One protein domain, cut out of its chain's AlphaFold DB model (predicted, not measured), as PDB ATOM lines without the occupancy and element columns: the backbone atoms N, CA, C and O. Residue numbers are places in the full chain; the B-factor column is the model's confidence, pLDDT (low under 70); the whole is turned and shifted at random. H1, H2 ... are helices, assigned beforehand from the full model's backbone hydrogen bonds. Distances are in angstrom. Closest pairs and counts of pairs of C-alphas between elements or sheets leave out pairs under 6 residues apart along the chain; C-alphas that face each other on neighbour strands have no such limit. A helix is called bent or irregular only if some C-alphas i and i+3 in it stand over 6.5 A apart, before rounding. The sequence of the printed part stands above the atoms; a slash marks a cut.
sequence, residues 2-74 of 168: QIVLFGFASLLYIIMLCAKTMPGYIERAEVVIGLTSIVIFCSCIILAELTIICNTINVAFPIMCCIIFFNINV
ATOM      1  N   GLN A   2     287.664 246.941 294.826       86.50
ATOM      2  CA  GLN A   2     287.444 248.259 295.454       86.50
ATOM      3  C   GLN A   2     287.836 249.458 294.565       86.50
ATOM      4  O   GLN A   2     287.052 250.391 294.443       86.50
ATOM      5  N   ILE A   3     288.986 249.408 293.876       85.88
ATOM      6  CA  ILE A   3     289.434 250.483 292.960       85.88
ATOM      7  C   ILE A   3     288.451 250.683 291.796       85.88
ATOM      8  O   ILE A   3     288.123 251.808 291.437       85.88
ATOM      9  N   VAL A   4     287.934 249.584 291.237       87.31
ATOM     10  CA  VAL A   4     286.958 249.620 290.134       87.31
ATOM     11  C   VAL A   4     285.639 250.241 290.595       87.31
ATOM     12  O   VAL A   4     285.084 251.087 289.899       87.31
ATOM     13  N   LEU A   5     285.165 249.872 291.789       91.94
ATOM     14  CA  LEU A   5     283.969 250.467 292.385       91.94
ATOM     15  C   LEU A   5     284.150 251.971 292.632       91.94
ATOM     16  O   LEU A   5     283.263 252.754 292.303       91.94
ATOM     17  N   PHE A   6     285.303 252.377 293.167       90.94
ATOM     18  CA  PHE A   6     285.636 253.785 293.379       90.94
ATOM     19  C   PHE A   6     285.694 254.572 292.060       90.94
ATOM     20  O   PHE A   6     285.183 255.689 291.992       90.94
ATOM     21  N   GLY A   7     286.234 253.979 290.990       90.94
ATOM     22  CA  GLY A   7     286.231 254.583 289.655       90.94
ATOM     23  C   GLY A   7     284.855 254.751 289.060       90.94
ATOM     24  O   GLY A   7     284.536 255.826 288.560       90.94
ATOM     25  N   PHE A   8     284.014 253.732 289.186       92.56
ATOM     26  CA  PHE A   8     282.630 253.827 288.752       92.56
ATOM     27  C   PHE A   8     281.866 254.912 289.526       92.56
ATOM     28  O   PHE A   8     281.194 255.744 288.921       92.56
ATOM     29  N   ALA A   9     282.027 254.961 290.852       92.94
ATOM     30  CA  ALA A   9     281.415 255.988 291.688       92.94
ATOM     31  C   ALA A   9     281.916 257.402 291.339       92.94
ATOM     32  O   ALA A   9     281.110 258.323 291.236       92.94
ATOM     33  N   SER A  10     283.221 257.566 291.102       92.31
ATOM     34  CA  SER A  10     283.823 258.849 290.709       92.31
ATOM     35  C   SER A  10     283.332 259.314 289.338       92.31
ATOM     36  O   SER A  10     283.012 260.486 289.164       92.31
ATOM     37  N   LEU A  11     283.208 258.396 288.375       92.88
ATOM     38  CA  LEU A  11     282.667 258.698 287.051       92.88
ATOM     39  C   LEU A  11     281.199 259.137 287.136       92.88
ATOM     40  O   LEU A  11     280.837 260.170 286.576       92.88
ATOM     41  N   LEU A  12     280.366 258.389 287.869       94.56
ATOM     42  CA  LEU A  12     278.970 258.765 288.099       94.56
ATOM     43  C   LEU A  12     278.859 260.128 288.785       94.56
ATOM     44  O   LEU A  12     278.048 260.953 288.371       94.56
ATOM     45  N   TYR A  13     279.695 260.381 289.792       92.81
ATOM     46  CA  TYR A  13     279.745 261.665 290.482       92.81
ATOM     47  C   TYR A  13     280.052 262.818 289.521       92.81
ATOM     48  O   TYR A  13     279.314 263.800 289.514       92.81
ATOM     49  N   ILE A  14     281.083 262.692 288.675       93.06
ATOM     50  CA  ILE A  14     281.453 263.737 287.709       93.06
ATOM     51  C   ILE A  14     280.311 263.985 286.718       93.06
ATOM     52  O   ILE A  14     279.967 265.141 286.472       93.06
ATOM     53  N   ILE A  15     279.678 262.925 286.197       94.19
ATOM     54  CA  ILE A  15     278.530 263.045 285.284       94.19
ATOM     55  C   ILE A  15     277.384 263.804 285.961       94.19
ATOM     56  O   ILE A  15     276.854 264.759 285.395       94.19
ATOM     57  N   MET A  16     277.018 263.416 287.186       94.88
ATOM     58  CA  MET A  16     275.942 264.069 287.938       94.88
ATOM     59  C   MET A  16     276.275 265.522 288.288       94.88
ATOM     60  O   MET A  16     275.396 266.381 288.244       94.88
ATOM     61  N   LEU A  17     277.531 265.807 288.628       93.62
ATOM     62  CA  LEU A  17     277.991 267.150 288.950       93.62
ATOM     63  C   LEU A  17     277.906 268.064 287.725       93.62
ATOM     64  O   LEU A  17     277.281 269.117 287.810       93.62
ATOM     65  N   CYS A  18     278.453 267.633 286.586       93.56
ATOM     66  CA  CYS A  18     278.416 268.402 285.341       93.56
ATOM     67  C   CYS A  18     276.981 268.591 284.829       93.56
ATOM     68  O   CYS A  18     276.652 269.653 284.308       93.56
ATOM     69  N   ALA A  19     276.107 267.595 285.022       93.88
ATOM     70  CA  ALA A  19     274.686 267.709 284.700       93.88
ATOM     71  C   ALA A  19     273.949 268.732 285.586       93.88
ATOM     72  O   ALA A  19     272.985 269.345 285.136       93.88
ATOM     73  N   LYS A  20     274.385 268.920 286.840       94.56
ATOM     74  CA  LYS A  20     273.793 269.886 287.779       94.56
ATOM     75  C   LYS A  20     274.312 271.314 287.583       94.56
ATOM     76  O   LYS A  20     273.577 272.251 287.882       94.56
ATOM     77  N   THR A  21     275.566 271.485 287.166       91.19
ATOM     78  CA  THR A  21     276.211 272.803 287.033       91.19
ATOM     79  C   THR A  21     276.316 273.230 285.570       91.19
ATOM     80  O   THR A  21     275.490 274.001 285.096       91.19
ATOM     81  N   MET A  22     277.331 272.742 284.860       88.69
ATOM     82  CA  MET A  22     277.549 272.915 283.425       88.69
ATOM     83  C   MET A  22     278.594 271.895 282.934       88.69
ATOM     84  O   MET A  22     279.441 271.472 283.726       88.69
ATOM     85  N   PRO A  23     278.618 271.535 281.636       88.38
ATOM     86  CA  PRO A  23     279.582 270.566 281.102       88.38
ATOM     87  C   PRO A  23     281.053 270.946 281.322       88.38
ATOM     88  O   PRO A  23     281.861 270.076 281.632       88.38
ATOM     89  N   GLY A  24     281.393 272.239 281.235       88.31
ATOM     90  CA  GLY A  24     282.763 272.738 281.433       88.31
ATOM     91  C   GLY A  24     283.300 272.569 282.858       88.31
ATOM     92  O   GLY A  24     284.489 272.726 283.100       88.31
ATOM     93  N   TYR A  25     282.459 272.183 283.823       87.31
ATOM     94  CA  TYR A  25     282.887 271.993 285.210       87.31
ATOM     95  C   TYR A  25     283.911 270.853 285.375       87.31
ATOM     96  O   TYR A  25     284.643 270.829 286.363       87.31
ATOM     97  N   ILE A  26     283.998 269.938 284.400       91.56
ATOM     98  CA  ILE A  26     285.011 268.873 284.348       91.56
ATOM     99  C   ILE A  26     286.440 269.402 284.143       91.56
ATOM    100  O   ILE A  26     287.394 268.711 284.477       91.56
ATOM    101  N   GLU A  27     286.614 270.620 283.626       88.19
ATOM    102  CA  GLU A  27     287.940 271.208 283.379       88.19
ATOM    103  C   GLU A  27     288.669 271.577 284.680       88.19
ATOM    104  O   GLU A  27     289.886 271.763 284.698       88.19
ATOM    105  N   ARG A  28     287.939 271.644 285.797       85.62
ATOM    106  CA  ARG A  28     288.494 271.936 287.117       85.62
ATOM    107  C   ARG A  28     289.272 270.733 287.646       85.62
ATOM    108  O   ARG A  28     288.713 269.651 287.837       85.62
ATOM    109  N   ALA A  29     290.556 270.928 287.943       87.25
ATOM    110  CA  ALA A  29     291.456 269.868 288.405       87.25
ATOM    111  C   ALA A  29     290.932 269.147 289.662       87.25
ATOM    112  O   ALA A  29     291.020 267.925 289.781       87.25
ATOM    113  N   GLU A  30     290.317 269.886 290.581       86.00
ATOM    114  CA  GLU A  30     289.705 269.375 291.806       86.00
ATOM    115  C   GLU A  30     288.456 268.514 291.568       86.00
ATOM    116  O   GLU A  30     288.080 267.734 292.439       86.00
ATOM    117  N   VAL A  31     287.816 268.623 290.400       89.25
ATOM    118  CA  VAL A  31     286.646 267.811 290.028       89.25
ATOM    119  C   VAL A  31     287.087 266.460 289.480       89.25
ATOM    120  O   VAL A  31     286.526 265.424 289.841       89.25
ATOM    121  N   VAL A  32     288.122 266.453 288.639       91.69
ATOM    122  CA  VAL A  32     288.645 265.224 288.023       91.69
ATOM    123  C   VAL A  32     289.587 264.442 288.932       91.69
ATOM    124  O   VAL A  32     289.848 263.273 288.653       91.69
ATOM    125  N   ILE A  33     290.034 265.022 290.056       88.88
ATOM    126  CA  ILE A  33     291.006 264.407 290.973       88.88
ATOM    127  C   ILE A  33     290.619 262.993 291.417       88.88
ATOM    128  O   ILE A  33     291.487 262.130 291.523       88.88
ATOM    129  N   GLY A  34     289.325 262.719 291.619       87.19
ATOM    130  CA  GLY A  34     288.845 261.382 291.972       87.19
ATOM    131  C   GLY A  34     289.187 260.358 290.890       87.19
ATOM    132  O   GLY A  34     289.776 259.318 291.178       87.19
ATOM    133  N   LEU A  35     288.919 260.686 289.626       87.88
ATOM    134  CA  LEU A  35     289.223 259.812 288.495       87.88
ATOM    135  C   LEU A  35     290.736 259.741 288.224       87.88
ATOM    136  O   LEU A  35     291.278 258.653 288.026       87.88
ATOM    137  N   THR A  36     291.437 260.872 288.312       89.62
ATOM    138  CA  THR A  36     292.899 260.941 288.159       89.62
ATOM    139  C   THR A  36     293.626 260.132 289.234       89.62
ATOM    140  O   THR A  36     294.626 259.476 288.942       89.62
ATOM    141  N   SER A  37     293.106 260.097 290.466       88.94
ATOM    142  CA  SER A  37     293.721 259.349 291.566       88.94
ATOM    143  C   SER A  37     293.823 257.851 291.271       88.94
ATOM    144  O   SER A  37     294.808 257.226 291.644       88.94
ATOM    145  N   ILE A  38     292.873 257.276 290.528       90.62
ATOM    146  CA  ILE A  38     292.903 255.856 290.148       90.62
ATOM    147  C   ILE A  38     294.068 255.574 289.215       90.62
ATOM    148  O   ILE A  38     294.782 254.596 289.416       90.62
ATOM    149  N   VAL A  39     294.278 256.442 288.225       89.62
ATOM    150  CA  VAL A  39     295.410 256.329 287.301       89.62
ATOM    151  C   VAL A  39     296.722 256.398 288.080       89.62
ATOM    152  O   VAL A  39     297.607 255.574 287.853       89.62
ATOM    153  N   ILE A  40     296.820 257.307 289.055       91.06
ATOM    154  CA  ILE A  40     297.987 257.422 289.940       91.06
ATOM    155  C   ILE A  40     298.177 256.134 290.755       91.06
ATOM    156  O   ILE A  40     299.259 255.554 290.725       91.06
ATOM    157  N   PHE A  41     297.136 255.629 291.423       91.12
ATOM    158  CA  PHE A  41     297.222 254.400 292.220       91.12
ATOM    159  C   PHE A  41     297.607 253.181 291.381       91.12
ATOM    160  O   PHE A  41     298.479 252.413 291.783       91.12
ATOM    161  N   CYS A  42     297.003 253.009 290.203       91.38
ATOM    162  CA  CYS A  42     297.367 251.941 289.276       91.38
ATOM    163  C   CYS A  42     298.829 252.065 288.831       91.38
ATOM    164  O   CYS A  42     299.539 251.062 288.818       91.38
ATOM    165  N   SER A  43     299.297 253.281 288.540       90.94
ATOM    166  CA  SER A  43     300.697 253.536 288.181       90.94
ATOM    167  C   SER A  43     301.650 253.166 289.321       90.94
ATOM    168  O   SER A  43     302.670 252.528 289.077       90.94
ATOM    169  N   CYS A  44     301.294 253.481 290.570       90.94
ATOM    170  CA  CYS A  44     302.070 253.095 291.750       90.94
ATOM    171  C   CYS A  44     302.134 251.572 291.938       90.94
ATOM    172  O   CYS A  44     303.197 251.051 292.260       90.94
ATOM    173  N   ILE A  45     301.025 250.851 291.722       92.12
ATOM    174  CA  ILE A  45     301.001 249.380 291.807       92.12
ATOM    175  C   ILE A  45     301.891 248.773 290.721       92.12
ATOM    176  O   ILE A  45     302.725 247.925 291.019       92.12
ATOM    177  N   ILE A  46     301.750 249.233 289.475       92.44
ATOM    178  CA  ILE A  46     302.580 248.765 288.356       92.44
ATOM    179  C   ILE A  46     304.057 248.999 288.666       92.44
ATOM    180  O   ILE A  46     304.877 248.104 288.485       92.44
ATOM    181  N   LEU A  47     304.399 250.183 289.172       92.00
ATOM    182  CA  LEU A  47     305.764 250.504 289.554       92.00
ATOM    183  C   LEU A  47     306.276 249.591 290.679       92.00
ATOM    184  O   LEU A  47     307.398 249.105 290.586       92.00
ATOM    185  N   ALA A  48     305.464 249.316 291.702       91.00
ATOM    186  CA  ALA A  48     305.829 248.403 292.785       91.00
ATOM    187  C   ALA A  48     306.099 246.979 292.266       91.00
ATOM    188  O   ALA A  48     307.111 246.375 292.612       91.00
ATOM    189  N   GLU A  49     305.274 246.459 291.361       93.31
ATOM    190  CA  GLU A  49     305.530 245.154 290.735       93.31
ATOM    191  C   GLU A  49     306.818 245.173 289.893       93.31
ATOM    192  O   GLU A  49     307.646 244.262 289.958       93.31
ATOM    193  N   LEU A  50     307.057 246.259 289.156       91.94
ATOM    194  CA  LEU A  50     308.273 246.432 288.366       91.94
ATOM    195  C   LEU A  50     309.545 246.466 289.228       91.94
ATOM    196  O   LEU A  50     310.578 245.958 288.788       91.94
ATOM    197  N   THR A  51     309.478 246.994 290.455       91.25
ATOM    198  CA  THR A  51     310.619 246.975 291.391       91.25
ATOM    199  C   THR A  51     311.021 245.573 291.845       91.25
ATOM    200  O   THR A  51     312.196 245.338 292.136       91.25
ATOM    201  N   ILE A  52     310.073 244.629 291.860       92.44
ATOM    202  CA  ILE A  52     310.326 243.219 292.188       92.44
ATOM    203  C   ILE A  52     310.994 242.513 291.000       92.44
ATOM    204  O   ILE A  52     311.895 241.697 291.186       92.44
ATOM    205  N   ILE A  53     310.579 242.845 289.774       92.88
ATOM    206  CA  ILE A  53     311.073 242.209 288.542       92.88
ATOM    207  C   ILE A  53     312.450 242.755 288.136       92.88
ATOM    208  O   ILE A  53     313.308 242.000 287.677       92.88
ATOM    209  N   CYS A  54     312.680 244.065 288.279       91.69
ATOM    210  CA  CYS A  54     313.879 244.738 287.786       91.69
ATOM    211  C   CYS A  54     314.517 245.628 288.859       91.69
ATOM    212  O   CYS A  54     314.075 246.745 289.126       91.69
ATOM    213  N   ASN A  55     315.645 245.171 289.410       87.88
ATOM    214  CA  ASN A  55     316.343 245.878 290.485       87.88
ATOM    215  C   ASN A  55     316.939 247.235 290.047       87.88
ATOM    216  O   ASN A  55     317.178 248.105 290.877       87.88
ATOM    217  N   THR A  56     317.149 247.461 288.744       93.38
ATOM    218  CA  THR A  56     317.597 248.764 288.215       93.38
ATOM    219  C   THR A  56     316.573 249.868 288.484       93.38
ATOM    220  O   THR A  56     316.957 251.011 288.724       93.38
ATOM    221  N   ILE A  57     315.278 249.536 288.509       91.69
ATOM    222  CA  ILE A  57     314.194 250.499 288.755       91.69
ATOM    223  C   ILE A  57     314.265 251.052 290.181       91.69
ATOM    224  O   ILE A  57     314.006 252.239 290.375       91.69
ATOM    225  N   ASN A  58     314.730 250.252 291.149       89.12
ATOM    226  CA  ASN A  58     314.918 250.682 292.541       89.12
ATOM    227  C   ASN A  58     315.887 251.858 292.680       89.12
ATOM    228  O   ASN A  58     315.788 252.626 293.633       89.12
ATOM    229  N   VAL A  59     316.806 252.012 291.725       91.38
ATOM    230  CA  VAL A  59     317.769 253.117 291.688       91.38
ATOM    231  C   VAL A  59     317.335 254.188 290.687       91.38
ATOM    232  O   VAL A  59     317.380 255.377 290.997       91.38
ATOM    233  N   ALA A  60     316.877 253.790 289.498       92.25
ATOM    234  CA  ALA A  60     316.513 254.722 288.434       92.25
ATOM    235  C   ALA A  60     315.284 255.577 288.782       92.25
ATOM    236  O   ALA A  60     315.274 256.771 288.483       92.25
ATOM    237  N   PHE A  61     314.265 255.000 289.432       90.25
ATOM    238  CA  PHE A  61     313.026 255.717 289.733       90.25
ATOM    239  C   PHE A  61     313.224 256.870 290.735       90.25
ATOM    240  O   PHE A  61     312.821 257.986 290.409       90.25
ATOM    241  N   PRO A  62     313.896 256.691 291.893       91.00
ATOM    242  CA  PRO A  62     314.199 257.811 292.787       91.00
ATOM    243  C   PRO A  62     314.999 258.928 292.108       91.00
ATOM    244  O   PRO A  62     314.683 260.101 292.290       91.00
ATOM    245  N   ILE A  63     315.990 258.576 291.280       93.88
ATOM    246  CA  ILE A  63     316.792 259.557 290.533       93.88
ATOM    247  C   ILE A  63     315.908 260.339 289.556       93.88
ATOM    248  O   ILE A  63     315.980 261.565 289.508       93.88
ATOM    249  N   MET A  64     315.037 259.649 288.818       92.50
ATOM    250  CA  MET A  64     314.071 260.283 287.924       92.50
ATOM    251  C   MET A  64     313.137 261.230 288.691       92.50
ATOM    252  O   MET A  64     312.928 262.353 288.244       92.50
ATOM    253  N   CYS A  65     312.632 260.829 289.861       90.38
ATOM    254  CA  CYS A  65     311.817 261.694 290.717       90.38
ATOM    255  C   CYS A  65     312.573 262.951 291.160       90.38
ATOM    256  O   CYS A  65     312.003 264.037 291.112       90.38
ATOM    257  N   CYS A  66     313.851 262.837 291.536       92.25
ATOM    258  CA  CYS A  66     314.683 264.001 291.846       92.25
ATOM    259  C   CYS A  66     314.832 264.925 290.630       92.25
ATOM    260  O   CYS A  66     314.641 266.130 290.760       92.25
ATOM    261  N   ILE A  67     315.121 264.377 289.446       91.62
ATOM    262  CA  ILE A  67     315.253 265.165 288.211       91.62
ATOM    263  C   ILE A  67     313.943 265.889 287.894       91.62
ATOM    264  O   ILE A  67     313.967 267.091 287.635       91.62
ATOM    265  N   ILE A  68     312.805 265.189 287.943       89.12
ATOM    266  CA  ILE A  68     311.485 265.788 287.709       89.12
ATOM    267  C   ILE A  68     311.228 266.887 288.736       89.12
ATOM    268  O   ILE A  68     310.869 267.990 288.344       89.12
ATOM    269  N   PHE A  69     311.472 266.627 290.025       86.94
ATOM    270  CA  PHE A  69     311.294 267.615 291.087       86.94
ATOM    271  C   PHE A  69     312.094 268.896 290.818       86.94
ATOM    272  O   PHE A  69     311.553 269.989 290.946       86.94
ATOM    273  N   PHE A  70     313.353 268.791 290.389       85.62
ATOM    274  CA  PHE A  70     314.144 269.975 290.055       85.62
ATOM    275  C   PHE A  70     313.699 270.660 288.759       85.62
ATOM    276  O   PHE A  70     313.776 271.880 288.682       85.62
ATOM    277  N   ASN A  71     313.198 269.915 287.769       83.19
ATOM    278  CA  ASN A  71     312.698 270.501 286.521       83.19
ATOM    279  C   ASN A  71     311.373 271.245 286.713       83.19
ATOM    280  O   ASN A  71     311.180 272.300 286.117       83.19
ATOM    281  N   ILE A  72     310.472 270.736 287.560       82.44
ATOM    282  CA  ILE A  72     309.183 271.401 287.786       82.44
ATOM    283  C   ILE A  72     309.313 272.658 288.652       82.44
ATOM    284  O   ILE A  72     308.479 273.547 288.565       82.44
ATOM    285  N   ASN A  73     310.366 272.771 289.464       73.88
ATOM    286  CA  ASN A  73     310.610 273.930 290.328       73.88
ATOM    287  C   ASN A  73     311.447 275.026 289.638       73.88
ATOM    288  O   ASN A  73     312.206 275.734 290.298       73.88
ATOM    289  N   VAL A  74     311.323 275.170 288.317       73.69
ATOM    290  CA  VAL A  74     311.933 276.273 287.565       73.69
ATOM    291  C   VAL A  74     310.879 277.371 287.354       73.69
ATOM    292  O   VAL A  74     309.862 277.098 286.702       73.69
TER     293      VAL A  74
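AT A GLANCE: This is residues 2 to 74 of the 168 residues of an uncharacterized protein of Clostridium sp. OF09-10 (UniProt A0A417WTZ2). The model is a flat zigzag of helices, nearly one helix thick, in which H1 runs one way, the short H2 makes the turn, the long kinked H3 runs back, and H4 turns again to run opposite to H3. Near the H2 turn the early part of H3 packs beside H1, while H3 and H4 meet only at a corner by their link, and residues 62 to 74, most of H4 and the last two printed residues, stick out free. The printed part has 73 residues with four named helices, in the order H1, H2, H3, H4, and no named strand, and its class is all helix. With a radius of gyration of the C-alphas of 16.8 A it is only just loose, close to extended. The C-alphas span 48 by 35 by 10 A.

HOW THE PARTS SIT: H1, residues 2 to 20, comes first, and a tight link of two residues leads to H2, residues 23 to 27. H1 touches H2 with its residues 14 to 18 alone, and the closest C-alphas of the two, those of Cys 18 and Tyr 25, are 5.7 A apart. A tight link of one residue leads on to H3, residues 29 to 53. H2 and H3 are close but not clearly touching, with the closest C-alphas, those of Ile 26 and Val 32, 6.3 A apart. H3 touches H1 with residues 31 to 38 alone, and the closest C-alphas, those of Ser 10 and Gly 34, are 5.8 A apart. H1 and H3 run opposite ways at a shallow tilt of 19 degrees. H3 has a kink of 45 degrees near residue 36. A tight link of three residues leads to H4, residues 57 to 72. H3 and H4 only just touch, with 3 pairs of C-alphas within 8 A, and they touch only at the corner by their link, residues 50 to 51 of H3 with residues 57 to 58 of H4. Their closest C-alphas are those of Thr 51 and Ile 57, 5.7 A apart. H3 and H4 run opposite ways at a shallow tilt of 32 degrees, only just short of steep. H4 is apart from H1 and from H2. In H1 every O i to N i+4 pair is within hydrogen-bond range; the counts are 16 of 21 in H3, 11 of 12 in H4 and 0 of 1 in H2, where 2 of 2 O i to N i+3 pairs are within range.

IN THESE COORDINATES: H1 begins at C-alpha 2, at (287.444, 248.259, 295.454), and measures 26.7 A from first to last C-alpha. H2, residues 23 to 27, is only just irregular: C-alphas 23 and 26 are 6.55 A apart. H3, the longest helix with 25 residues, measures 33.9 A from C-alpha 29, at (291.456, 269.868, 288.405), to C-alpha 53, and is irregular, with C-alphas 31 and 34 lying 7.1 A apart. H4 measures 21.5 A and ends at C-alpha 72, at (309.183, 271.401, 287.786). H4 is neither bent nor irregular, but only just: C-alphas 58 and 61 are 6.1 A apart.

THE WHOLE: The two C-alphas farthest apart are those of Lys 20 and Asn 55, 48.9 A, and the C-alphas of Gln 2 and Val 74, first and last of the printed part, are 38.0 A apart. Without the free residues 62 to 74, the body of 60 residues spans 49 by 22 by 11 A. The printed part runs from residue 2 to residue 74 with no cut, and its three links are tight. The mean pLDDT of the printed part is 90.1, and no printed residue is under 70.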